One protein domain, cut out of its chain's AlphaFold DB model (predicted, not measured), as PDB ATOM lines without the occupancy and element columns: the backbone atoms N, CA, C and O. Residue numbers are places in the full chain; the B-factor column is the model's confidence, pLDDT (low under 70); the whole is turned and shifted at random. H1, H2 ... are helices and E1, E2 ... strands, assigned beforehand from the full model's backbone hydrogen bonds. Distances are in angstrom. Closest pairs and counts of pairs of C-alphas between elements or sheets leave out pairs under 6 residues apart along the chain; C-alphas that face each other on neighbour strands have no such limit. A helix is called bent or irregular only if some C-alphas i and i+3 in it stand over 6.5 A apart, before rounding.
ATOM      1  N   THR A   2      30.038  -1.711  39.402       97.44
ATOM      2  CA  THR A   2      30.506  -0.306  39.382       97.44
ATOM      3  C   THR A   2      31.227   0.069  38.084       97.44
ATOM      4  O   THR A   2      30.788   0.974  37.385       97.44
ATOM      5  N   HIS A   3      32.234  -0.704  37.669       97.75
ATOM      6  CA  HIS A   3      32.903  -0.495  36.380       97.75
ATOM      7  C   HIS A   3      31.940  -0.407  35.182       97.75
ATOM      8  O   HIS A   3      32.035   0.519  34.389       97.75
ATOM      9  N   LEU A   4      30.983  -1.331  35.066       97.62
ATOM     10  CA  LEU A   4      30.025  -1.374  33.952       97.62
ATOM     11  C   LEU A   4      29.073  -0.165  33.947       97.62
ATOM     12  O   LEU A   4      28.654   0.291  32.887       97.62
ATOM     13  N   VAL A   5      28.745   0.367  35.128       97.56
ATOM     14  CA  VAL A   5      27.858   1.528  35.288       97.56
ATOM     15  C   VAL A   5      28.594   2.840  35.005       97.56
ATOM     16  O   VAL A   5      28.080   3.671  34.253       97.56
ATOM     17  N   PHE A   6      29.789   3.016  35.576       97.62
ATOM     18  CA  PHE A   6      30.489   4.304  35.631       97.62
ATOM     19  C   PHE A   6      31.576   4.479  34.563       97.62
ATOM     20  O   PHE A   6      31.700   5.575  34.020       97.62
ATOM     21  N   ASP A   7      32.342   3.438  34.211       96.44
ATOM     22  CA  ASP A   7      33.432   3.560  33.225       96.44
ATOM     23  C   ASP A   7      32.963   4.076  31.846       96.44
ATOM     24  O   ASP A   7      33.681   4.898  31.268       96.44
ATOM     25  N   PRO A   8      31.771   3.709  31.320       95.06
ATOM     26  CA  PRO A   8      31.305   4.231  30.031       95.06
ATOM     27  C   PRO A   8      30.991   5.734  30.026       95.06
ATOM     28  O   PRO A   8      30.838   6.315  28.957       95.06
ATOM     29  N   ILE A   9      30.843   6.359  31.197       94.62
ATOM     30  CA  ILE A   9      30.493   7.782  31.352       94.62
ATOM     31  C   ILE A   9      31.498   8.534  32.217       94.62
ATOM     32  O   ILE A   9      31.186   9.609  32.717       94.62
ATOM     33  N   LYS A  10      32.700   7.981  32.399       93.81
ATOM     34  CA  LYS A  10      33.753   8.535  33.259       93.81
ATOM     35  C   LYS A  10      34.013  10.032  33.040       93.81
ATOM     36  O   LYS A  10      34.233  10.757  34.005       93.81
ATOM     37  N   ASP A  11      33.913  10.491  31.793       92.38
ATOM     38  CA  ASP A  11      34.176  11.878  31.395       92.38
ATOM     39  C   ASP A  11      32.959  12.808  31.589       92.38
ATOM     40  O   ASP A  11      33.090  14.024  31.501       92.38
ATOM     41  N   ASN A  12      31.779  12.248  31.886       92.62
ATOM     42  CA  ASN A  12      30.492  12.948  31.976       92.62
ATOM     43  C   ASN A  12      29.751  12.671  33.301       92.62
ATOM     44  O   ASN A  12      28.525  12.770  33.368       92.62
ATOM     45  N   LEU A  13      30.472  12.289  34.361       93.94
ATOM     46  CA  LEU A  13      29.870  12.045  35.675       93.94
ATOM     47  C   LEU A  13      29.381  13.357  36.311       93.94
ATOM     48  O   LEU A  13      30.168  14.305  36.414       93.94
ATOM     49  N   PRO A  14      28.130  13.418  36.809       92.50
ATOM     50  CA  PRO A  14      27.612  14.635  37.410       92.50
ATOM     51  C   PRO A  14      28.322  14.945  38.737       92.50
ATOM     52  O   PRO A  14      28.926  14.080  39.379       92.50
ATOM     53  N   LEU A  15      28.276  16.217  39.141       93.50
ATOM     54  CA  LEU A  15      28.819  16.654  40.433       93.50
ATOM     55  C   LEU A  15      27.918  16.236  41.595       93.50
ATOM     56  O   LEU A  15      28.416  15.941  42.668       93.50
ATOM     57  N   SER A  16      26.607  16.176  41.378       95.25
ATOM     58  CA  SER A  16      25.664  15.622  42.344       95.25
ATOM     59  C   SER A  16      25.196  14.266  41.838       95.25
ATOM     60  O   SER A  16      24.626  14.185  40.750       95.25
ATOM     61  N   ILE A  17      25.482  13.211  42.596       96.44
ATOM     62  CA  ILE A  17      25.155  11.829  42.246       96.44
ATOM     63  C   ILE A  17      24.182  11.271  43.275       96.44
ATOM     64  O   ILE A  17      24.461  11.307  44.471       96.44
ATOM     65  N   THR A  18      23.078  10.677  42.824       98.12
ATOM     66  CA  THR A  18      22.202   9.883  43.692       98.12
ATOM     67  C   THR A  18      22.276   8.393  43.348       98.12
ATOM     68  O   THR A  18      22.109   7.995  42.193       98.12
ATOM     69  N   VAL A  19      22.539   7.562  44.363       98.62
ATOM     70  CA  VAL A  19      22.672   6.101  44.249       98.62
ATOM     71  C   VAL A  19      21.592   5.420  45.079       98.62
ATOM     72  O   VAL A  19      21.417   5.777  46.242       98.62
ATOM     73  N   TYR A  20      20.901   4.430  44.515       98.75
ATOM     74  CA  TYR A  20      19.856   3.682  45.220       98.75
ATOM     75  C   TYR A  20      20.029   2.162  45.143       98.75
ATOM     76  O   TYR A  20      20.337   1.613  44.086       98.75
ATOM     77  N   ASP A  21      19.790   1.486  46.268       98.62
ATOM     78  CA  ASP A  21      19.701   0.027  46.361       98.62
ATOM     79  C   ASP A  21      18.401  -0.388  47.092       98.62
ATOM     80  O   ASP A  21      18.286  -0.200  48.309       98.62
ATOM     81  N   PRO A  22      17.402  -0.960  46.390       98.06
ATOM     82  CA  PRO A  22      16.128  -1.379  46.982       98.06
ATOM     83  C   PRO A  22      16.224  -2.636  47.865       98.06
ATOM     84  O   PRO A  22      15.206  -3.080  48.396       98.06
ATOM     85  N   ALA A  23      17.396  -3.257  47.976       97.25
ATOM     86  CA  ALA A  23      17.655  -4.419  48.817       97.25
ATOM     87  C   ALA A  23      19.074  -4.308  49.390       97.25
ATOM     88  O   ALA A  23      19.930  -5.164  49.157       97.25
ATOM     89  N   CYS A  24      19.330  -3.206  50.103       97.44
ATOM     90  CA  CYS A  24      20.685  -2.735  50.374       97.44
ATOM     91  C   CYS A  24      21.499  -3.628  51.312       97.44
ATOM     92  O   CYS A  24      22.724  -3.471  51.386       97.44
ATOM     93  N   GLY A  25      20.862  -4.558  52.033       96.75
ATOM     94  CA  GLY A  25      21.547  -5.392  53.003       96.75
ATOM     95  C   GLY A  25      22.297  -4.516  53.998       96.75
ATOM     96  O   GLY A  25      21.782  -3.511  54.483       96.75
ATOM     97  N   SER A  26      23.555  -4.859  54.260       96.25
ATOM     98  CA  SER A  26      24.434  -4.088  55.141       96.25
ATOM     99  C   SER A  26      25.002  -2.804  54.507       96.25
ATOM    100  O   SER A  26      25.912  -2.217  55.082       96.25
ATOM    101  N   GLY A  27      24.549  -2.391  53.316       96.56
ATOM    102  CA  GLY A  27      25.011  -1.176  52.628       96.56
ATOM    103  C   GLY A  27      26.281  -1.341  51.784       96.56
ATOM    104  O   GLY A  27      26.865  -0.352  51.338       96.56
ATOM    105  N   GLY A  28      26.719  -2.582  51.542       94.94
ATOM    106  CA  GLY A  28      27.962  -2.865  50.819       94.94
ATOM    107  C   GLY A  28      27.980  -2.289  49.399       94.94
ATOM    108  O   GLY A  28      28.918  -1.596  49.037       94.94
ATOM    109  N   MET A  29      26.923  -2.495  48.603       95.56
ATOM    110  CA  MET A  29      26.873  -1.960  47.230       95.56
ATOM    111  C   MET A  29      26.860  -0.434  47.171       95.56
ATOM    112  O   MET A  29      27.494   0.146  46.288       95.56
ATOM    113  N   LEU A  30      26.187   0.214  48.121       97.94
ATOM    114  CA  LEU A  30      26.137   1.671  48.219       97.94
ATOM    115  C   LEU A  30      27.523   2.253  48.514       97.94
ATOM    116  O   LEU A  30      27.983   3.154  47.816       97.94
ATOM    117  N   THR A  31      28.214   1.698  49.508       96.06
ATOM    118  CA  THR A  31      29.524   2.213  49.932       96.06
ATOM    119  C   THR A  31      30.642   1.863  48.961       96.06
ATOM    120  O   THR A  31      31.461   2.723  48.658       96.06
ATOM    121  N   GLU A  32      30.636   0.663  48.376       96.19
ATOM    122  CA  GLU A  32      31.559   0.317  47.288       96.19
ATOM    123  C   GLU A  32      31.360   1.217  46.063       96.19
ATOM    124  O   GLU A  32      32.323   1.566  45.384       96.19
ATOM    125  N   THR A  33      30.123   1.637  45.783       97.31
ATOM    126  CA  THR A  33      29.845   2.599  44.711       97.31
ATOM    127  C   THR A  33      30.447   3.969  45.012       97.31
ATOM    128  O   THR A  33      31.113   4.535  44.145       97.31
ATOM    129  N   GLN A  34      30.244   4.491  46.227       97.12
ATOM    130  CA  GLN A  34      30.838   5.758  46.661       97.12
ATOM    131  C   GLN A  34      32.366   5.724  46.544       97.12
ATOM    132  O   GLN A  34      32.936   6.541  45.818       97.12
ATOM    133  N   ASN A  35      33.006   4.731  47.173       96.62
ATOM    134  CA  ASN A  35      34.461   4.572  47.166       96.62
ATOM    135  C   ASN A  35      35.000   4.488  45.734       96.62
ATOM    136  O   ASN A  35      35.945   5.185  45.378       96.62
ATOM    137  N   PHE A  36      34.359   3.686  44.877       97.19
ATOM    138  CA  PHE A  36      34.777   3.532  43.488       97.19
ATOM    139  C   PHE A  36      34.786   4.861  42.725       97.19
ATOM    140  O   PHE A  36      35.725   5.143  41.980       97.19
ATOM    141  N   VAL A  37      33.744   5.680  42.889       96.81
ATOM    142  CA  VAL A  37      33.640   6.974  42.204       96.81
ATOM    143  C   VAL A  37      34.654   7.976  42.757       96.81
ATOM    144  O   VAL A  37      35.285   8.680  41.969       96.81
ATOM    145  N   GLU A  38      34.823   8.040  44.078       95.38
ATOM    146  CA  GLU A  38      35.760   8.957  44.741       95.38
ATOM    147  C   GLU A  38      37.223   8.627  44.415       95.38
ATOM    148  O   GLU A  38      38.004   9.529  44.112       95.38
ATOM    149  N   GLU A  39      37.589   7.343  44.413       96.00
ATOM    150  CA  GLU A  39      38.957   6.891  44.146       96.00
ATOM    151  C   GLU A  39      39.314   6.955  42.659       96.00
ATOM    152  O   GLU A  39      40.402   7.408  42.292       96.00
ATOM    153  N   LYS A  40      38.415   6.491  41.781       96.19
ATOM    154  CA  LYS A  40      38.720   6.341  40.352       96.19
ATOM    155  C   LYS A  40      38.461   7.609  39.545       96.19
ATOM    156  O   LYS A  40      39.154   7.851  38.557       96.19
ATOM    157  N   TYR A  41      37.480   8.414  39.955       95.62
ATOM    158  CA  TYR A  41      37.047   9.618  39.242       95.62
ATOM    159  C   TYR A  41      36.964  10.833  40.178       95.62
ATOM    160  O   TYR A  41      35.892  11.443  40.285       95.62
ATOM    161  N   PRO A  42      38.067  11.204  40.854       92.38
ATOM    162  CA  PRO A  42      38.058  12.246  41.870       92.38
ATOM    163  C   PRO A  42      37.637  13.601  41.292       92.38
ATOM    164  O   PRO A  42      38.092  14.019  40.226       92.38
ATOM    165  N   ALA A  43      36.793  14.315  42.031       92.38
ATOM    166  CA  ALA A  43      36.386  15.681  41.729       92.38
ATOM    167  C   ALA A  43      36.230  16.460  43.040       92.38
ATOM    168  O   ALA A  43      35.636  15.959  43.990       92.38
ATOM    169  N   SER A  44      36.754  17.688  43.101       83.69
ATOM    170  CA  SER A  44      36.842  18.457  44.353       83.69
ATOM    171  C   SER A  44      35.488  18.859  44.950       83.69
ATOM    172  O   SER A  44      35.419  19.148  46.137       83.69
ATOM    173  N   ASN A  45      34.431  18.891  44.132       89.12
ATOM    174  CA  ASN A  45      33.098  19.373  44.500       89.12
ATOM    175  C   ASN A  45      32.015  18.340  44.133       89.12
ATOM    176  O   ASN A  45      30.987  18.712  43.569       89.12
ATOM    177  N   ARG A  46      32.289  17.043  44.332       94.25
ATOM    178  CA  ARG A  46      31.311  15.984  44.063       94.25
ATOM    179  C   ARG A  46      30.624  15.539  45.349       94.25
ATOM    180  O   ARG A  46      31.295  15.106  46.277       94.25
ATOM    181  N   ASP A  47      29.297  15.579  45.335       95.19
ATOM    182  CA  ASP A  47      28.433  15.070  46.394       95.19
ATOM    183  C   ASP A  47      27.773  13.764  45.935       95.19
ATOM    184  O   ASP A  47      27.135  13.714  44.879       95.19
ATOM    185  N   ILE A  48      27.915  12.703  46.735       97.00
ATOM    186  CA  ILE A  48      27.311  11.391  46.477       97.00
ATOM    187  C   ILE A  48      26.294  11.100  47.580       97.00
ATOM    188  O   ILE A  48      26.638  10.998  48.753       97.00
ATOM    189  N   TYR A  49      25.027  10.950  47.201       98.06
ATOM    190  CA  TYR A  49      23.929  10.660  48.117       98.06
ATOM    191  C   TYR A  49      23.487   9.211  47.967       98.06
ATOM    192  O   TYR A  49      22.999   8.799  46.912       98.06
ATOM    193  N   LEU A  50      23.635   8.448  49.046       98.44
ATOM    194  CA  LEU A  50      23.289   7.033  49.103       98.44
ATOM    195  C   LEU A  50      21.882   6.854  49.672       98.44
ATOM    196  O   LEU A  50      21.557   7.454  50.696       98.44
ATOM    197  N   TYR A  51      21.072   6.025  49.018       98.69
ATOM    198  CA  TYR A  51      19.705   5.682  49.401       98.69
ATOM    199  C   TYR A  51      19.526   4.167  49.412       98.69
ATOM    200  O   TYR A  51      20.029   3.475  48.529       98.69
ATOM    201  N   GLY A  52      18.767   3.633  50.364       98.19
ATOM    202  CA  GLY A  52      18.513   2.194  50.388       98.19
ATOM    203  C   GLY A  52      17.306   1.770  51.206       98.19
ATOM    204  O   GLY A  52      16.855   2.497  52.094       98.19
ATOM    205  N   LYS A  53      16.791   0.576  50.896       97.75
ATOM    206  CA  LYS A  53      15.791  -0.125  51.711       97.75
ATOM    207  C   LYS A  53      16.300  -1.490  52.147       97.75
ATOM    208  O   LYS A  53      16.878  -2.226  51.349       97.75
ATOM    209  N   GLU A  54      16.018  -1.836  53.397       97.62
ATOM    210  CA  GLU A  54      16.279  -3.159  53.958       97.62
ATOM    211  C   GLU A  54      15.105  -3.592  54.843       97.62
ATOM    212  O   GLU A  54      14.609  -2.825  55.667       97.62
ATOM    213  N   ILE A  55      14.647  -4.829  54.663       96.00
ATOM    214  CA  ILE A  55      13.480  -5.371  55.366       96.00
ATOM    215  C   ILE A  55      13.842  -5.959  56.733       96.00
ATOM    216  O   ILE A  55      12.999  -6.003  57.622       96.00
ATOM    217  N   ASN A  56      15.070  -6.443  56.904       96.81
ATOM    218  CA  ASN A  56      15.541  -7.023  58.149       96.81
ATOM    219  C   ASN A  56      16.091  -5.935  59.082       96.81
ATOM    220  O   ASN A  56      17.121  -5.333  58.792       96.81
ATOM    221  N   ASP A  57      15.440  -5.743  60.231       97.25
ATOM    222  CA  ASP A  57      15.762  -4.685  61.199       97.25
ATOM    223  C   ASP A  57      17.237  -4.668  61.643       97.25
ATOM    224  O   ASP A  57      17.843  -3.601  61.744       97.25
ATOM    225  N   GLU A  58      17.840  -5.838  61.881       97.81
ATOM    226  CA  GLU A  58      19.245  -5.947  62.304       97.81
ATOM    227  C   GLU A  58      20.202  -5.522  61.184       97.81
ATOM    228  O   GLU A  58      21.116  -4.723  61.393       97.81
ATOM    229  N   THR A  59      19.962  -6.020  59.971       97.31
ATOM    230  CA  THR A  59      20.762  -5.700  58.784       97.31
ATOM    231  C   THR A  59      20.620  -4.222  58.411       97.31
ATOM    232  O   THR A  59      21.616  -3.557  58.116       97.31
ATOM    233  N   TYR A  60      19.407  -3.679  58.521       97.94
ATOM    234  CA  TYR A  60      19.122  -2.252  58.400       97.94
ATOM    235  C   TYR A  60      19.923  -1.428  59.419       97.94
ATOM    236  O   TYR A  60      20.563  -0.447  59.042       97.94
ATOM    237  N   ALA A  61      19.940  -1.827  60.696       97.62
ATOM    238  CA  ALA A  61      20.673  -1.111  61.740       97.62
ATOM    239  C   ALA A  61      22.190  -1.101  61.482       97.62
ATOM    240  O   ALA A  61      22.846  -0.082  61.720       97.62
ATOM    241  N   ILE A  62      22.735  -2.204  60.954       97.69
ATOM    242  CA  ILE A  62      24.131  -2.296  60.501       97.69
ATOM    243  C   ILE A  62      24.381  -1.310  59.356       97.69
ATOM    244  O   ILE A  62      25.294  -0.492  59.457       97.69
ATOM    245  N   CYS A  63      23.552  -1.336  58.307       97.69
ATOM    246  CA  CYS A  63      23.671  -0.418  57.173       97.69
ATOM    247  C   CYS A  63      23.594   1.045  57.620       97.69
ATOM    248  O   CYS A  63      24.441   1.857  57.256       97.69
ATOM    249  N   LYS A  64      22.597   1.394  58.439       97.25
ATOM    250  CA  LYS A  64      22.388   2.762  58.920       97.25
ATOM    251  C   LYS A  64      23.579   3.250  59.748       97.25
ATOM    252  O   LYS A  64      24.014   4.386  59.579       97.25
ATOM    253  N   SER A  65      24.140   2.384  60.590       96.56
ATOM    254  CA  SER A  65      25.323   2.687  61.399       96.56
ATOM    255  C   SER A  65      26.579   2.873  60.535       96.56
ATOM    256  O   SER A  65      27.339   3.810  60.770       96.56
ATOM    257  N   ASP A  66      26.778   2.045  59.503       94.88
ATOM    258  CA  ASP A  66      27.881   2.200  58.544       94.88
ATOM    259  C   ASP A  66      27.789   3.530  57.773       94.88
ATOM    260  O   ASP A  66      28.790   4.239  57.653       94.88
ATOM    261  N   MET A  67      26.580   3.941  57.357       96.56
ATOM    262  CA  MET A  67      26.355   5.263  56.751       96.56
ATOM    263  C   MET A  67      26.770   6.401  57.690       96.56
ATOM    264  O   MET A  67      27.474   7.310  57.257       96.56
ATOM    265  N   MET A  68      26.401   6.334  58.976       95.38
ATOM    266  CA  MET A  68      26.781   7.351  59.968       95.38
ATOM    267  C   MET A  68      28.297   7.440  60.157       95.38
ATOM    268  O   MET A  68      28.846   8.539  60.196       95.38
ATOM    269  N   ILE A  69      28.975   6.294  60.268       94.44
ATOM    270  CA  ILE A  69      30.432   6.226  60.470       94.44
ATOM    271  C   ILE A  69      31.175   6.850  59.284       94.44
ATOM    272  O   ILE A  69      32.175   7.540  59.479       94.44
ATOM    273  N   LYS A  70      30.670   6.638  58.066       92.44
ATOM    274  CA  LYS A  70      31.251   7.156  56.821       92.44
ATOM    275  C   LYS A  70      30.797   8.581  56.472       92.44
ATOM    276  O   LYS A  70      31.173   9.090  55.425       92.44
ATOM    277  N   GLY A  71      30.012   9.236  57.333       92.81
ATOM    278  CA  GLY A  71      29.559  10.619  57.133       92.81
ATOM    279  C   GLY A  71      28.410  10.792  56.133       92.81
ATOM    280  O   GLY A  71      28.106  11.917  55.745       92.81
ATOM    281  N   ASN A  72      27.750   9.704  55.732       95.69
ATOM    282  CA  ASN A  72      26.568   9.727  54.873       95.69
ATOM    283  C   ASN A  72      25.294  10.012  55.683       95.69
ATOM    284  O   ASN A  72      25.237   9.764  56.887       95.69
ATOM    285  N   ASN A  73      24.239  10.499  55.019       95.75
ATOM    286  CA  ASN A  73      22.958  10.767  55.677       95.75
ATOM    287  C   ASN A  73      22.214   9.454  56.007       95.75
ATOM    288  O   ASN A  73      21.698   8.804  55.093       95.75
ATOM    289  N   PRO A  74      22.080   9.076  57.291       95.06
ATOM    290  CA  PRO A  74      21.461   7.811  57.673       95.06
ATOM    291  C   PRO A  74      19.939   7.786  57.470       95.06
ATOM    292  O   PRO A  74      19.350   6.709  57.458       95.06
ATOM    293  N   GLU A  75      19.289   8.941  57.286       96.31
ATOM    294  CA  GLU A  75      17.842   9.035  57.022       96.31
ATOM    295  C   GLU A  75      17.466   8.628  55.590       96.31
ATOM    296  O   GLU A  75      16.296   8.390  55.286       96.31
ATOM    297  N   ASN A  76      18.460   8.500  54.708       97.56
ATOM    298  CA  ASN A  76      18.269   7.955  53.369       97.56
ATOM    299  C   ASN A  76      18.246   6.416  53.347       97.56
ATOM    300  O   ASN A  76      18.001   5.829  52.293       97.56
ATOM    301  N   ILE A  77      18.483   5.756  54.484       98.19
ATOM    302  CA  ILE A  77      18.291   4.314  54.641       98.19
ATOM    303  C   ILE A  77      16.966   4.093  55.365       98.19
ATOM    304  O   ILE A  77      16.756   4.632  56.454       98.19
ATOM    305  N   ARG A  78      16.068   3.304  54.770       97.62
ATOM    306  CA  ARG A  78      14.727   3.043  55.312       97.62
ATOM    307  C   ARG A  78      14.509   1.568  55.603       97.62
ATOM    308  O   ARG A  78      14.990   0.699  54.878       97.62
ATOM    309  N   VAL A  79      13.769   1.311  56.676       97.12
ATOM    310  CA  VAL A  79      13.430  -0.038  57.131       97.12
ATOM    311  C   VAL A  79      12.077  -0.469  56.576       97.12
ATOM    312  O   VAL A  79      11.123   0.306  56.573       97.12
ATOM    313  N   GLY A  80      11.985  -1.718  56.130       96.00
ATOM    314  CA  GLY A  80      10.743  -2.348  55.694       96.00
ATOM    315  C   GLY A  80      10.777  -2.854  54.254       96.00
ATOM    316  O   GLY A  80      11.737  -2.659  53.510       96.00
ATOM    317  N   SER A  81       9.701  -3.536  53.853       95.94
ATOM    318  CA  SER A  81       9.608  -4.150  52.525       95.94
ATOM    319  C   SER A  81       9.567  -3.091  51.421       95.94
ATOM    320  O   SER A  81       8.745  -2.174  51.438       95.94
ATOM    321  N   THR A  82      10.437  -3.253  50.429       96.88
ATOM    322  CA  THR A  82      10.425  -2.490  49.173       96.88
ATOM    323  C   THR A  82       9.148  -2.732  48.375       96.88
ATOM    324  O   THR A  82       8.627  -1.820  47.737       96.88
ATOM    325  N   LEU A  83       8.606  -3.950  48.435       96.25
ATOM    326  CA  LEU A  83       7.408  -4.316  47.685       96.25
ATOM    327  C   LEU A  83       6.141  -3.777  48.354       96.25
ATOM    328  O   LEU A  83       5.255  -3.298  47.657       96.25
ATOM    329  N   SER A  84       6.080  -3.776  49.690       95.00
ATOM    330  CA  SER A  84       4.896  -3.306  50.424       95.00
ATOM    331  C   SER A  84       4.700  -1.789  50.395       95.00
ATOM    332  O   SER A  84       3.559  -1.332  50.383       95.00
ATOM    333  N   THR A  85       5.778  -0.998  50.462       92.69
ATOM    334  CA  THR A  85       5.681   0.465  50.599       92.69
ATOM    335  C   THR A  85       6.692   1.209  49.733       92.69
ATOM    336  O   THR A  85       7.911   1.073  49.894       92.69
ATOM    337  N   ASP A  86       6.172   2.077  48.864       94.38
ATOM    338  CA  ASP A  86       6.977   2.986  48.051       94.38
ATOM    339  C   ASP A  86       7.321   4.281  48.809       94.38
ATOM    340  O   ASP A  86       6.796   5.369  48.552       94.38
ATOM    341  N   GLU A  87       8.217   4.166  49.787       94.38
ATOM    342  CA  GLU A  87       8.634   5.326  50.576       94.38
ATOM    343  C   GLU A  87       9.415   6.338  49.717       94.38
ATOM    344  O   GLU A  87       9.359   7.542  49.971       94.38
ATOM    345  N   PHE A  88      10.145   5.878  48.696       96.69
ATOM    346  CA  PHE A  88      10.923   6.720  47.773       96.69
ATOM    347  C   PHE A  88      10.116   7.099  46.515       96.69
ATOM    348  O   PHE A  88      10.680   7.315  45.442       96.69
ATOM    349  N   SER A  89       8.786   7.178  46.612       95.50
ATOM    350  CA  SER A  89       7.871   7.455  45.488       95.50
ATOM    351  C   SER A  89       8.216   8.720  44.697       95.50
ATOM    352  O   SER A  89       8.178   8.714  43.462       95.50
ATOM    353  N   SER A  90       8.640   9.779  45.388       95.19
ATOM    354  CA  SER A  90       9.021  11.068  44.799       95.19
ATOM    355  C   SER A  90      10.483  11.159  44.346       95.19
ATOM    356  O   SER A  90      10.868  12.157  43.739       95.19
ATOM    357  N   ASN A  91      11.312  10.147  44.617       97.12
ATOM    358  CA  ASN A  91      12.728  10.162  44.261       97.12
ATOM    359  C   ASN A  91      12.974   9.515  42.897       97.12
ATOM    360  O   ASN A  91      12.298   8.560  42.508       97.12
ATOM    361  N   ARG A  92      13.978  10.031  42.185       97.81
ATOM    362  CA  ARG A  92      14.565   9.426  40.986       97.81
ATOM    363  C   ARG A  92      16.085   9.447  41.112       97.81
ATOM    364  O   ARG A  92      16.637  10.422  41.628       97.81
ATOM    365  N   PHE A  93      16.750   8.387  40.665       98.38
ATOM    366  CA  PHE A  93      18.166   8.147  40.963       98.38
ATOM    367  C   PHE A  93      19.034   8.110  39.710       98.38
ATOM    368  O   PHE A  93      18.588   7.621  38.677       98.38
ATOM    369  N   ASP A  94      20.266   8.618  39.780       98.12
ATOM    370  CA  ASP A  94      21.218   8.523  38.659       98.12
ATOM    371  C   ASP A  94      21.672   7.075  38.449       98.12
ATOM    372  O   ASP A  94      21.679   6.563  37.327       98.12
ATOM    373  N   PHE A  95      22.007   6.394  39.547       98.56
ATOM    374  CA  PHE A  95      22.561   5.046  39.513       98.56
ATOM    375  C   PHE A  95      21.856   4.136  40.504       98.56
ATOM    376  O   PHE A  95      21.558   4.528  41.631       98.56
ATOM    377  N   MET A  96      21.615   2.894  40.103       98.75
ATOM    378  CA  MET A  96      21.051   1.877  40.983       98.75
ATOM    379  C   MET A  96      21.845   0.588  40.852       98.75
ATOM    380  O   MET A  96      22.020   0.063  39.753       98.75
ATOM    381  N   LEU A  97      22.367   0.091  41.969       98.56
ATOM    382  CA  LEU A  97      23.155  -1.134  42.014       98.56
ATOM    383  C   LEU A  97      22.578  -2.013  43.109       98.56
ATOM    384  O   LEU A  97      22.487  -1.565  44.246       98.56
ATOM    385  N   SER A  98      22.174  -3.237  42.773       97.88
ATOM    386  CA  SER A  98      21.473  -4.089  43.734       97.88
ATOM    387  C   SER A  98      21.717  -5.572  43.504       97.88
ATOM    388  O   SER A  98      21.862  -6.039  42.372       97.88
ATOM    389  N   ASN A  99      21.709  -6.330  44.595       96.12
ATOM    390  CA  ASN A  99      21.682  -7.786  44.587       96.12
ATOM    391  C   ASN A  99      20.415  -8.273  45.320       96.12
ATOM    392  O   ASN A  99      20.499  -8.667  46.489       96.12
ATOM    393  N   PRO A 100      19.235  -8.184  44.676       94.88
ATOM    394  CA  PRO A 100      17.965  -8.530  45.301       94.88
ATOM    395  C   PRO A 100      17.865 -10.032  45.626       94.88
ATOM    396  O   PRO A 100      18.576 -10.859  45.053       94.88
ATOM    397  N   PRO A 101      16.954 -10.431  46.531       91.81
ATOM    398  CA  PRO A 101      16.764 -11.836  46.870       91.81
ATOM    399  C   PRO A 101      16.274 -12.662  45.668       91.81
ATOM    400  O   PRO A 101      15.240 -12.366  45.074       91.81
ATOM    401  N   TYR A 102      16.978 -13.753  45.362       89.38
ATOM    402  CA  TYR A 102      16.639 -14.637  44.242       89.38
ATOM    403  C   TYR A 102      15.481 -15.576  44.578       89.38
ATOM    404  O   TYR A 102      15.514 -16.242  45.616       89.38
ATOM    405  N   GLY A 103      14.492 -15.684  43.686       80.69
ATOM    406  CA  GLY A 103      13.447 -16.711  43.769       80.69
ATOM    407  C   GLY A 103      12.621 -16.705  45.060       80.69
ATOM    408  O   GLY A 103      12.041 -17.731  45.413       80.69
ATOM    409  N   LYS A 104      12.602 -15.595  45.811       90.12
ATOM    410  CA  LYS A 104      11.793 -15.494  47.029       90.12
ATOM    411  C   LYS A 104      10.337 -15.248  46.672       90.12
ATOM    412  O   LYS A 104      10.028 -14.390  45.847       90.12
ATOM    413  N   SER A 105       9.452 -15.957  47.366       93.81
ATOM    414  CA  SER A 105       8.016 -15.708  47.297       93.81
ATOM    415  C   SER A 105       7.688 -14.296  47.777       93.81
ATOM    416  O   SER A 105       8.213 -13.838  48.791       93.81
ATOM    417  N   TRP A 106       6.781 -13.639  47.062       94.75
ATOM    418  CA  TRP A 106       6.181 -12.353  47.416       94.75
ATOM    419  C   TRP A 106       4.681 -12.500  47.716       94.75
ATOM    420  O   TRP A 106       3.942 -11.520  47.730       94.75
ATOM    421  N   ALA A 107       4.205 -13.724  47.979       94.69
ATOM    422  CA  ALA A 107       2.797 -13.991  48.281       94.69
ATOM    423  C   ALA A 107       2.256 -13.138  49.450       94.69
ATOM    424  O   ALA A 107       1.116 -12.683  49.398       94.69
ATOM    425  N   SER A 108       3.079 -12.866  50.474       93.25
ATOM    426  CA  SER A 108       2.727 -11.975  51.595       93.25
ATOM    427  C   SER A 108       2.523 -10.517  51.179       93.25
ATOM    428  O   SER A 108       1.764  -9.796  51.829       93.25
ATOM    429  N   GLU A 109       3.172 -10.100  50.092       94.12
ATOM    430  CA  GLU A 109       3.186  -8.729  49.585       94.12
ATOM    431  C   GLU A 109       2.004  -8.451  48.646       94.12
ATOM    432  O   GLU A 109       1.682  -7.296  48.385       94.12
ATOM    433  N   GLN A 110       1.307  -9.490  48.163       94.19
ATOM    434  CA  GLN A 110       0.219  -9.347  47.187       94.19
ATOM    435  C   GLN A 110      -0.872  -8.377  47.635       94.19
ATOM    436  O   GLN A 110      -1.350  -7.596  46.822       94.19
ATOM    437  N   LYS A 111      -1.226  -8.376  48.922       93.81
ATOM    438  CA  LYS A 111      -2.234  -7.467  49.496       93.81
ATOM    439  C   LYS A 111      -1.848  -5.981  49.445       93.81
ATOM    440  O   LYS A 111      -2.706  -5.137  49.663       93.81
ATOM    441  N   HIS A 112      -0.570  -5.672  49.228       95.00
ATOM    442  CA  HIS A 112      -0.062  -4.305  49.087       95.00
ATOM    443  C   HIS A 112       0.026  -3.867  47.621       95.00
ATOM    444  O   HIS A 112       0.043  -2.676  47.340       95.00
ATOM    445  N   ILE A 113       0.055  -4.832  46.695       95.25
ATOM    446  CA  ILE A 113       0.184  -4.605  45.251       95.25
ATOM    447  C   ILE A 113      -1.169  -4.732  44.535       95.25
ATOM    448  O   ILE A 113      -1.390  -4.084  43.511       95.25
ATOM    449  N   LYS A 114      -2.073  -5.569  45.059       93.75
ATOM    450  CA  LYS A 114      -3.365  -5.916  44.460       93.75
ATOM    451  C   LYS A 114      -4.550  -5.565  45.348       93.75
ATOM    452  O   LYS A 114      -4.514  -5.785  46.557       93.75
ATOM    453  N   GLU A 115      -5.650  -5.182  44.706       91.25
ATOM    454  CA  GLU A 115      -6.989  -5.165  45.292       91.25
ATOM    455  C   GLU A 115      -7.854  -6.235  44.605       91.25
ATOM    456  O   GLU A 115      -8.193  -6.164  43.422       91.25
ATOM    457  N   GLY A 116      -8.161  -7.314  45.329       87.62
ATOM    458  CA  GLY A 116      -8.797  -8.489  44.734       87.62
ATOM    459  C   GLY A 116      -7.889  -9.164  43.698       87.62
ATOM    460  O   GLY A 116      -6.866  -9.745  44.054       87.62
ATOM    461  N   LYS A 117      -8.289  -9.140  42.422       85.69
ATOM    462  CA  LYS A 117      -7.486  -9.690  41.312       85.69
ATOM    463  C   LYS A 117      -6.649  -8.630  40.597       85.69
ATOM    464  O   LYS A 117      -5.675  -9.004  39.952       85.69
ATOM    465  N   GLU A 118      -7.017  -7.363  40.738       91.44
ATOM    466  CA  GLU A 118      -6.443  -6.246  40.002       91.44
ATOM    467  C   GLU A 118      -5.155  -5.767  40.676       91.44
ATOM    468  O   GLU A 118      -5.111  -5.601  41.895       91.44
ATOM    469  N   VAL A 119      -4.097  -5.547  39.896       94.69
ATOM    470  CA  VAL A 119      -2.916  -4.808  40.362       94.69
ATOM    471  C   VAL A 119      -3.307  -3.340  40.485       94.69
ATOM    472  O   VAL A 119      -3.857  -2.788  39.545       94.69
ATOM    473  N   VAL A 120      -3.029  -2.698  41.617       94.75
ATOM    474  CA  VAL A 120      -3.331  -1.269  41.850       94.75
ATOM    475  C   VAL A 120      -2.068  -0.428  42.030       94.75
ATOM    476  O   VAL A 120      -2.098   0.780  41.812       94.75
ATOM    477  N   ASP A 121      -0.944  -1.059  42.370       95.88
ATOM    478  CA  ASP A 121       0.349  -0.387  42.460       95.88
ATOM    479  C   ASP A 121       0.893  -0.060  41.059       95.88
ATOM    480  O   ASP A 121       1.189  -0.950  40.257       95.88
ATOM    481  N   GLY A 122       1.040   1.237  40.777       95.31
ATOM    482  CA  GLY A 122       1.510   1.746  39.489       95.31
ATOM    483  C   GLY A 122       2.926   1.305  39.114       95.31
ATOM    484  O   GLY A 122       3.253   1.301  37.931       95.31
ATOM    485  N   ARG A 123       3.757   0.880  40.078       96.44
ATOM    486  CA  ARG A 123       5.102   0.349  39.800       96.44
ATOM    487  C   ARG A 123       5.076  -0.955  39.007       96.44
ATOM    488  O   ARG A 123       6.049  -1.284  38.334       96.44
ATOM    489  N   PHE A 124       3.970  -1.692  39.087       97.62
ATOM    490  CA  PHE A 124       3.820  -3.025  38.503       97.62
ATOM    491  C   PHE A 124       2.734  -3.078  37.423       97.62
ATOM    492  O   PHE A 124       2.129  -4.124  37.173       97.62
ATOM    493  N   LYS A 125       2.519  -1.937  36.764       97.12
ATOM    494  CA  LYS A 125       1.680  -1.768  35.578       97.12
ATOM    495  C   LYS A 125       2.532  -1.224  34.443       97.12
ATOM    496  O   LYS A 125       3.317  -0.299  34.642       97.12
ATOM    497  N   VAL A 126       2.367  -1.783  33.254       97.62
ATOM    498  CA  VAL A 126       3.078  -1.340  32.047       97.62
ATOM    499  C   VAL A 126       2.096  -1.156  30.906       97.62
ATOM    500  O   VAL A 126       1.051  -1.798  30.877       97.62
ATOM    501  N   LYS A 127       2.420  -0.286  29.952       97.81
ATOM    502  CA  LYS A 127       1.645  -0.144  28.718       97.81
ATOM    503  C   LYS A 127       2.344  -0.896  27.603       97.81
ATOM    504  O   LYS A 127       3.529  -0.673  27.374       97.81
ATOM    505  N   LEU A 128       1.616  -1.794  26.953       98.06
ATOM    506  CA  LEU A 128       2.125  -2.639  25.879       98.06
ATOM    507  C   LEU A 128       1.078  -2.733  24.772       98.06
ATOM    508  O   LEU A 128      -0.125  -2.704  25.038       98.06
ATOM    509  N   LYS A 129       1.543  -2.858  23.530       97.75
ATOM    510  CA  LYS A 129       0.676  -3.080  22.366       97.75
ATOM    511  C   LYS A 129       0.369  -4.562  22.197       97.75
ATOM    512  O   LYS A 129       1.243  -5.391  22.435       97.75
ATOM    513  N   ASP A 130      -0.835  -4.925  21.793       96.06
ATOM    514  CA  ASP A 130      -1.110  -6.291  21.344       96.06
ATOM    515  C   ASP A 130      -0.618  -6.523  19.900       96.06
ATOM    516  O   ASP A 130       0.072  -5.678  19.321       96.06
ATOM    517  N   TYR A 131      -0.939  -7.691  19.338       95.12
ATOM    518  CA  TYR A 131      -0.625  -8.037  17.949       95.12
ATOM    519  C   TYR A 131      -1.205  -7.026  16.947       95.12
ATOM    520  O   TYR A 131      -0.551  -6.680  15.969       95.12
ATOM    521  N   TRP A 132      -2.386  -6.485  17.245       94.44
ATOM    522  CA  TRP A 132      -3.109  -5.522  16.415       94.44
ATOM    523  C   TRP A 132      -2.632  -4.075  16.609       94.44
ATOM    524  O   TRP A 132      -3.197  -3.139  16.044       94.44
ATOM    525  N   GLY A 133      -1.600  -3.861  17.431       94.75
ATOM    526  CA  GLY A 133      -1.052  -2.540  17.720       94.75
ATOM    527  C   GLY A 133      -1.862  -1.726  18.734       94.75
ATOM    528  O   GLY A 133      -1.532  -0.557  18.965       94.75
ATOM    529  N   VAL A 134      -2.881  -2.313  19.368       96.44
ATOM    530  CA  VAL A 134      -3.714  -1.647  20.373       96.44
ATOM    531  C   VAL A 134      -2.964  -1.610  21.698       96.44
ATOM    532  O   VAL A 134      -2.638  -2.638  22.291       96.44
ATOM    533  N   GLU A 135      -2.676  -0.403  22.182       97.38
ATOM    534  CA  GLU A 135      -2.022  -0.210  23.474       97.38
ATOM    535  C   GLU A 135      -3.015  -0.388  24.624       97.38
ATOM    536  O   GLU A 135      -4.086   0.221  24.654       97.38
ATOM    537  N   SER A 136      -2.634  -1.199  25.606       96.69
ATOM    538  CA  SER A 136      -3.400  -1.399  26.832       96.69
ATOM    539  C   SER A 136      -2.481  -1.547  28.040       96.69
ATOM    540  O   SER A 136      -1.285  -1.830  27.918       96.69
ATOM    541  N   GLU A 137      -3.038  -1.314  29.225       97.12
ATOM    542  CA  GLU A 137      -2.336  -1.568  30.478       97.12
ATOM    543  C   GLU A 137      -2.274  -3.075  30.746       97.12
ATOM    544  O   GLU A 137      -3.274  -3.781  30.642       97.12
ATOM    545  N   GLN A 138      -1.085  -3.555  31.092       96.69
ATOM    546  CA  GLN A 138      -0.777  -4.951  31.350       96.69
ATOM    547  C   GLN A 138      -0.169  -5.107  32.743       96.69
ATOM    548  O   GLN A 138       0.577  -4.248  33.228       96.69
ATOM    549  N   GLU A 139      -0.463  -6.238  33.382       96.25
ATOM    550  CA  GLU A 139       0.156  -6.604  34.651       96.25
ATOM    551  C   GLU A 139       1.652  -6.895  34.444       96.25
ATOM    552  O   GLU A 139       2.032  -7.709  33.598       96.25
ATOM    553  N   ALA A 140       2.497  -6.252  35.252       96.94
ATOM    554  CA  ALA A 140       3.946  -6.438  35.290       96.94
ATOM    555  C   ALA A 140       4.368  -7.049  36.632       96.94
ATOM    556  O   ALA A 140       5.216  -6.522  37.353       96.94
ATOM    557  N   ILE A 141       3.733  -8.171  36.976       96.75
ATOM    558  CA  ILE A 141       4.024  -8.950  38.180       96.75
ATOM    559  C   ILE A 141       4.339 -10.415  37.825       96.75
ATOM    560  O   ILE A 141       3.598 -11.043  37.072       96.75
ATOM    561  N   PRO A 142       5.414 -11.003  38.368       95.75
ATOM    562  CA  PRO A 142       5.725 -12.411  38.163       95.75
ATOM    563  C   PRO A 142       4.774 -13.310  38.972       95.75
ATOM    564  O   PRO A 142       4.006 -12.842  39.813       95.75
ATOM    565  N   ARG A 143       4.855 -14.631  38.800       94.25
ATOM    566  CA  ARG A 143       4.223 -15.590  39.721       94.25
ATOM    567  C   ARG A 143       4.597 -15.304  41.182       94.25
ATOM    568  O   ARG A 143       5.717 -14.899  41.488       94.25
ATOM    569  N   SER A 144       3.676 -15.570  42.109       94.62
ATOM    570  CA  SER A 144       3.848 -15.243  43.538       94.62
ATOM    571  C   SER A 144       5.060 -15.902  44.196       94.62
ATOM    572  O   SER A 144       5.564 -15.390  45.191       94.62
ATOM    573  N   SER A 145       5.542 -17.019  43.648       93.44
ATOM    574  CA  SER A 145       6.686 -17.763  44.170       93.44
ATOM    575  C   SER A 145       8.045 -17.131  43.858       93.44
ATOM    576  O   SER A 145       9.036 -17.589  44.412       93.44
ATOM    577  N   ASP A 146       8.121 -16.122  42.984       94.19
ATOM    578  CA  ASP A 146       9.382 -15.482  42.594       94.19
ATOM    579  C   ASP A 146       9.194 -13.974  42.381       94.19
ATOM    580  O   ASP A 146       8.627 -13.551  41.383       94.19
ATOM    581  N   GLY A 147       9.651 -13.155  43.330       94.62
ATOM    582  CA  GLY A 147       9.502 -11.698  43.303       94.62
ATOM    583  C   GLY A 147      10.673 -10.931  42.690       94.62
ATOM    584  O   GLY A 147      10.669  -9.705  42.749       94.62
ATOM    585  N   GLN A 148      11.695 -11.586  42.128       94.88
ATOM    586  CA  GLN A 148      12.945 -10.884  41.795       94.88
ATOM    587  C   GLN A 148      12.781  -9.797  40.720       94.88
ATOM    588  O   GLN A 148      13.427  -8.754  40.795       94.88
ATOM    589  N   LEU A 149      11.886 -10.001  39.745       97.38
ATOM    590  CA  LEU A 149      11.588  -8.998  38.716       97.38
ATOM    591  C   LEU A 149      10.855  -7.770  39.279       97.38
ATOM    592  O   LEU A 149      10.942  -6.699  38.689       97.38
ATOM    593  N   LEU A 150      10.199  -7.880  40.440       97.88
ATOM    594  CA  LEU A 150       9.565  -6.732  41.094       97.88
ATOM    595  C   LEU A 150      10.606  -5.741  41.628       97.88
ATOM    596  O   LEU A 150      10.393  -4.538  41.552       97.88
ATOM    597  N   PHE A 151      11.757  -6.220  42.108       98.12
ATOM    598  CA  PHE A 151      12.860  -5.335  42.501       98.12
ATOM    599  C   PHE A 151      13.468  -4.616  41.291       98.12
ATOM    600  O   PHE A 151      13.825  -3.444  41.389       98.12
ATOM    601  N   LEU A 152      13.543  -5.289  40.135       98.25
ATOM    602  CA  LEU A 152      13.966  -4.649  38.890       98.25
ATOM    603  C   LEU A 152      12.965  -3.572  38.455       98.25
ATOM    604  O   LEU A 152      13.381  -2.456  38.150       98.25
ATOM    605  N   MET A 153      11.663  -3.869  38.499       98.25
ATOM    606  CA  MET A 153      10.610  -2.894  38.199       98.25
ATOM    607  C   MET A 153      10.603  -1.711  39.169       98.25
ATOM    608  O   MET A 153      10.463  -0.576  38.721       98.25
ATOM    609  N   GLU A 154      10.842  -1.936  40.466       98.06
ATOM    610  CA  GLU A 154      11.069  -0.854  41.432       98.06
ATOM    611  C   GLU A 154      12.162   0.088  40.913       98.06
ATOM    612  O   GLU A 154      11.896   1.271  40.724       98.06
ATOM    613  N   MET A 155      13.350  -0.418  40.570       98.69
ATOM    614  CA  MET A 155      14.437   0.429  40.056       98.69
ATOM    615  C   MET A 155      14.088   1.115  38.725       98.69
ATOM    616  O   MET A 155      14.386   2.297  38.553       98.69
ATOM    617  N   VAL A 156      13.412   0.422  37.800       98.50
ATOM    618  CA  VAL A 156      12.951   1.004  36.524       98.50
ATOM    619  C   VAL A 156      12.032   2.204  36.774       98.50
ATOM    620  O   VAL A 156      12.214   3.259  36.171       98.50
ATOM    621  N   THR A 157      11.106   2.106  37.730       97.56
ATOM    622  CA  THR A 157      10.193   3.214  38.069       97.56
ATOM    623  C   THR A 157      10.901   4.409  38.717       97.56
ATOM    624  O   THR A 157      10.360   5.519  38.717       97.56
ATOM    625  N   LYS A 158      12.119   4.206  39.245       98.12
ATOM    626  CA  LYS A 158      12.964   5.254  39.835       98.12
ATOM    627  C   LYS A 158      13.979   5.860  38.868       98.12
ATOM    628  O   LYS A 158      14.753   6.728  39.280       98.12
ATOM    629  N   MET A 159      13.976   5.467  37.597       98.50
ATOM    630  CA  MET A 159      14.833   6.096  36.597       98.50
ATOM    631  C   MET A 159      14.439   7.563  36.348       98.50
ATOM    632  O   MET A 159      13.261   7.899  36.222       98.50
ATOM    633  N   LYS A 160      15.430   8.449  36.242       97.75
ATOM    634  CA  LYS A 160      15.269   9.820  35.756       97.75
ATOM    635  C   LYS A 160      14.935   9.781  34.268       97.75
ATOM    636  O   LYS A 160      15.574   9.056  33.506       97.75
ATOM    637  N   SER A 161      13.954  10.575  33.851       95.56
ATOM    638  CA  SER A 161      13.619  10.726  32.434       95.56
ATOM    639  C   SER A 161      14.800  11.347  31.678       95.56
ATOM    640  O   SER A 161      15.327  12.358  32.150       95.56
ATOM    641  N   PRO A 162      15.183  10.831  30.494       93.94
ATOM    642  CA  PRO A 162      16.167  11.480  29.624       93.94
ATOM    643  C   PRO A 162      15.780  12.911  29.211       93.94
ATOM    644  O   PRO A 162      16.642  13.702  28.844       93.94
ATOM    645  N   GLN A 163      14.486  13.253  29.290       91.88
ATOM    646  CA  GLN A 163      13.984  14.607  29.025       91.88
ATOM    647  C   GLN A 163      14.388  15.599  30.128       91.88
ATOM    648  O   GLN A 163      14.684  16.753  29.831       91.88
ATOM    649  N   ASP A 164      14.431  15.139  31.385       89.06
ATOM    650  CA  ASP A 164      14.752  15.966  32.557       89.06
ATOM    651  C   ASP A 164      16.234  15.863  32.957       89.06
ATOM    652  O   ASP A 164      16.809  16.789  33.528       89.06
ATOM    653  N   SER A 165      16.863  14.721  32.666       92.06
ATOM    654  CA  SER A 165      18.270  14.427  32.930       92.06
ATOM    655  C   SER A 165      18.915  13.899  31.649       92.06
ATOM    656  O   SER A 165      18.694  12.737  31.318       92.06
ATOM    657  N   PRO A 166      19.766  14.677  30.953       88.56
ATOM    658  CA  PRO A 166      20.446  14.220  29.737       88.56
ATOM    659  C   PRO A 166      21.345  12.992  29.924       88.56
ATOM    660  O   PRO A 166      21.794  12.423  28.937       88.56
ATOM    661  N   LEU A 167      21.647  12.596  31.166       92.62
ATOM    662  CA  LEU A 167      22.349  11.351  31.477       92.62
ATOM    663  C   LEU A 167      21.396  10.145  31.548       92.62
ATOM    664  O   LEU A 167      21.837   9.015  31.344       92.62
ATOM    665  N   GLY A 168      20.114  10.380  31.833       96.38
ATOM    666  CA  GLY A 168      19.159   9.349  32.217       96.38
ATOM    667  C   GLY A 168      19.538   8.701  33.551       96.38
ATOM    668  O   GLY A 168      20.016   9.375  34.468       96.38
ATOM    669  N   SER A 169      19.336   7.389  33.631       98.38
ATOM    670  CA  SER A 169      19.716   6.528  34.746       98.38
ATOM    671  C   SER A 169      20.363   5.241  34.259       98.38
ATOM    672  O   SER A 169      20.054   4.739  33.175       98.38
ATOM    673  N   ARG A 170      21.212   4.653  35.106       98.62
ATOM    674  CA  ARG A 170      21.838   3.350  34.852       98.62
ATOM    675  C   ARG A 170      21.603   2.390  36.009       98.62
ATOM    676  O   ARG A 170      21.792   2.755  37.168       98.62
ATOM    677  N   ILE A 171      21.223   1.158  35.689       98.81
ATOM    678  CA  ILE A 171      20.971   0.096  36.666       98.81
ATOM    679  C   ILE A 171      21.948  -1.050  36.426       98.81
ATOM    680  O   ILE A 171      22.141  -1.460  35.285       98.81
ATOM    681  N   ALA A 172      22.509  -1.602  37.499       98.75
ATOM    682  CA  ALA A 172      23.142  -2.914  37.504       98.75
ATOM    683  C   ALA A 172      22.510  -3.786  38.593       98.75
ATOM    684  O   ALA A 172      22.691  -3.522  39.781       98.75
ATOM    685  N   SER A 173      21.780  -4.829  38.201       98.25
ATOM    686  CA  SER A 173      21.125  -5.726  39.157       98.25
ATOM    687  C   SER A 173      21.495  -7.180  38.941       98.25
ATOM    688  O   SER A 173      21.527  -7.652  37.807       98.25
ATOM    689  N   VAL A 174      21.788  -7.900  40.023       97.31
ATOM    690  CA  VAL A 174      22.100  -9.329  39.949       97.31
ATOM    691  C   VAL A 174      20.821 -10.158  40.045       97.31
ATOM    692  O   VAL A 174      20.011  -9.971  40.946       97.31
ATOM    693  N   PHE A 181      13.896 -16.125  31.314       93.00
ATOM    694  CA  PHE A 181      13.064 -16.997  30.463       93.00
ATOM    695  C   PHE A 181      11.795 -17.542  31.132       93.00
ATOM    696  O   PHE A 181      10.996 -18.206  30.484       93.00
ATOM    697  N   THR A 182      11.578 -17.321  32.434       93.56
ATOM    698  CA  THR A 182      10.339 -17.801  33.071       93.56
ATOM    699  C   THR A 182       9.156 -16.953  32.627       93.56
ATOM    700  O   THR A 182       9.278 -15.730  32.584       93.56
ATOM    701  N   GLY A 183       8.005 -17.588  32.410       93.12
ATOM    702  CA  GLY A 183       6.742 -16.927  32.091       93.12
ATOM    703  C   GLY A 183       6.441 -16.985  30.601       93.12
ATOM    704  O   GLY A 183       7.304 -16.685  29.781       93.12
ATOM    705  N   ASP A 184       5.225 -17.417  30.286       95.12
ATOM    706  CA  ASP A 184       4.742 -17.588  28.917       95.12
ATOM    707  C   ASP A 184       4.355 -16.242  28.278       95.12
ATOM    708  O   ASP A 184       4.232 -15.226  28.968       95.12
ATOM    709  N   ALA A 185       4.110 -16.225  26.968       96.94
ATOM    710  CA  ALA A 185       3.646 -15.033  26.268       96.94
ATOM    711  C   ALA A 185       2.394 -14.423  26.934       96.94
ATOM    712  O   ALA A 185       1.412 -15.108  27.241       96.94
ATOM    713  N   GLY A 186       2.438 -13.110  27.177       95.44
ATOM    714  CA  GLY A 186       1.411 -12.368  27.916       95.44
ATOM    715  C   GLY A 186       1.394 -12.573  29.440       95.44
ATOM    716  O   GLY A 186       0.533 -11.995  30.103       95.44
ATOM    717  N   SER A 187       2.302 -13.368  30.024       96.94
ATOM    718  CA  SER A 187       2.484 -13.413  31.483       96.94
ATOM    719  C   SER A 187       3.223 -12.172  31.985       96.94
ATOM    720  O   SER A 187       3.936 -11.507  31.232       96.94
ATOM    721  N   GLY A 188       3.107 -11.868  33.280       97.25
ATOM    722  CA  GLY A 188       3.745 -10.679  33.838       97.25
ATOM    723  C   GLY A 188       5.276 -10.710  33.796       97.25
ATOM    724  O   GLY A 188       5.879  -9.671  33.555       97.25
ATOM    725  N   GLU A 189       5.932 -11.873  33.925       97.69
ATOM    726  CA  GLU A 189       7.385 -11.975  33.705       97.69
ATOM    727  C   GLU A 189       7.776 -11.581  32.274       97.69
ATOM    728  O   GLU A 189       8.728 -10.823  32.073       97.69
ATOM    729  N   SER A 190       7.028 -12.085  31.289       98.19
ATOM    730  CA  SER A 190       7.233 -11.761  29.879       98.19
ATOM    731  C   SER A 190       6.950 -10.283  29.608       98.19
ATOM    732  O   SER A 190       7.744  -9.623  28.943       98.19
ATOM    733  N   ASN A 191       5.876  -9.730  30.178       98.50
ATOM    734  CA  ASN A 191       5.515  -8.319  30.037       98.50
ATOM    735  C   ASN A 191       6.578  -7.382  30.627       98.50
ATOM    736  O   ASN A 191       6.863  -6.349  30.030       98.50
ATOM    737  N   ILE A 192       7.202  -7.743  31.756       98.62
ATOM    738  CA  ILE A 192       8.317  -6.975  32.338       98.62
ATOM    739  C   ILE A 192       9.500  -6.936  31.368       98.62
ATOM    740  O   ILE A 192      10.007  -5.859  31.059       98.62
ATOM    741  N   ARG A 193       9.930  -8.098  30.855       98.69
ATOM    742  CA  ARG A 193      11.037  -8.167  29.886       98.69
ATOM    743  C   ARG A 193      10.720  -7.372  28.630       98.69
ATOM    744  O   ARG A 193      11.522  -6.536  28.223       98.69
ATOM    745  N   ARG A 194       9.531  -7.593  28.075       98.44
ATOM    746  CA  ARG A 194       9.011  -6.883  26.910       98.44
ATOM    747  C   ARG A 194       9.040  -5.375  27.115       98.44
ATOM    748  O   ARG A 194       9.599  -4.668  26.292       98.44
ATOM    749  N   PHE A 195       8.506  -4.886  28.231       98.69
ATOM    750  CA  PHE A 195       8.483  -3.460  28.541       98.69
ATOM    751  C   PHE A 195       9.893  -2.866  28.603       98.69
ATOM    752  O   PHE A 195      10.143  -1.821  28.008       98.69
ATOM    753  N   ILE A 196      10.832  -3.539  29.272       98.81
ATOM    754  CA  ILE A 196      12.224  -3.080  29.378       98.81
ATOM    755  C   ILE A 196      12.911  -3.065  27.999       98.81
ATOM    756  O   ILE A 196      13.644  -2.126  27.690       98.81
ATOM    757  N   ILE A 197      12.688  -4.088  27.172       98.69
ATOM    758  CA  ILE A 197      13.362  -4.255  25.877       98.69
ATOM    759  C   ILE A 197      12.751  -3.349  24.796       98.69
ATOM    760  O   ILE A 197      13.490  -2.682  24.079       98.69
ATOM    761  N   GLU A 198      11.422  -3.254  24.698       98.06
ATOM    762  CA  GLU A 198      10.742  -2.402  23.706       98.06
ATOM    763  C   GLU A 198      10.961  -0.906  23.965       98.06
ATOM    764  O   GLU A 198      11.016  -0.125  23.018       98.06
ATOM    765  N   ASN A 199      11.164  -0.505  25.224       98.06
ATOM    766  CA  ASN A 199      11.572   0.860  25.579       98.06
ATOM    767  C   ASN A 199      13.099   1.068  25.512       98.06
ATOM    768  O   ASN A 199      13.608   2.054  26.038       98.06
ATOM    769  N   ASP A 200      13.830   0.131  24.902       98.44
ATOM    770  CA  ASP A 200      15.275   0.186  24.684       98.44
ATOM    771  C   ASP A 200      16.101   0.427  25.960       98.44
ATOM    772  O   ASP A 200      17.158   1.051  25.923       98.44
TER     773      ASP A 200
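AT A GLANCE: This is residues 2 to 174 and 181 to 200 of the 585 residues of the protein "Site-specific DNA-methyltransferase (adenine-specific)" of Vibrio cholerae (UniProt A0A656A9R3). What shape is this? A five-stranded parallel sheet, in the order E3 E2 E1 E4 E7, has H1, H2 and H3 over one face and H5 over the other, making three layers; beyond H5 a smaller part holds the E5 E6 hairpin with H6 packed on it. What is printed? The printed part has 193 residues with six named helices and seven named strands, in the order H1 E1 H2 E2 H3 E3 E4 H4 E5 E6 H5 E7 H6, a mixed class. How large is it? It is compact, with a radius of gyration of the C-alphas of 17.4 A and spans of 54 by 38 by 28 A.

IN THESE COORDINATES: Where is the large sheet? E3 is residues 77 to 79, E2 47 to 54 and 23.2 A long, E1 16 to 21, E4 95 to 98, and E7 170 to 174. Where are the other elements? H1 is residues 2 to 12, from C-alpha 2 at (30.506, -0.306, 39.382), H2 28 to 40, H3 57 to 69 and 18.3 A long, and H5 148 to 157. H4 is 107 to 113, E5 125 to 129, E6 135 to 139, and H6 188 to 198, ending at C-alpha 198 at (10.742, -2.402, 23.706). H1 and H4 are irregular: C-alphas 8 and 11 are 8.3 A apart, C-alphas 108 and 111 7.0 A.

HOW THE PARTS SIT: Which backbone atoms pair? Within hydrogen-bond range are N 78 and O 52 between E3 and E2 at 2.9 A, N 19 and O 49 between E1 and E2 at 2.9 A, N 20 and O 95 between E1 and E4 at 3.0 A, N 172 and O 96 between E7 and E4 at 2.8 A, and N 138 and O 126 in the antiparallel hairpin E5 and E6 at 2.8 A. Every O i to N i+4 pair is within range in H2, H3 and H6, against 5 of 6 in H5, 3 of 7 in H1 with 4 of 8 O i to N i+3 pairs, and 1 of 3 in H4 with 3 of 4. What is over the large sheet? On one face H2 is over E1 at a height of 9.2 A and H3 over E3 and E2 at 9.0 A, in two strand-helix-strand units, parallel neighbour strands with a helix between, E1 H2 E2 and E2 H3 E3, each with a right-handed crossover. H1 is on the same face, over E7; H5 is on the opposite face, over E4 and only just over E7, where 3 of its C-alphas fall. What of the smaller part? The closest C-alphas of E5 and H6, Val 126 and Phe 195, are 6.8 A apart. H5 and H6 only just touch, with 3 pairs of C-alphas within 8 A, the closest being Leu 149 and Glu 189 at 7.2 A; H4 is apart from both.

THE WHOLE: What is farthest apart? The C-alphas of Ile 69 and Trp 132 are, at 56.6 A. Where is the cut, and which links are long? Residues 175 to 180 are not printed, and C-alphas 174 and 181 are 15.2 A apart; the links E3 to E4, H4 to E5 and H5 to E7 are long. Is confidence low anywhere? No printed residue is under 70.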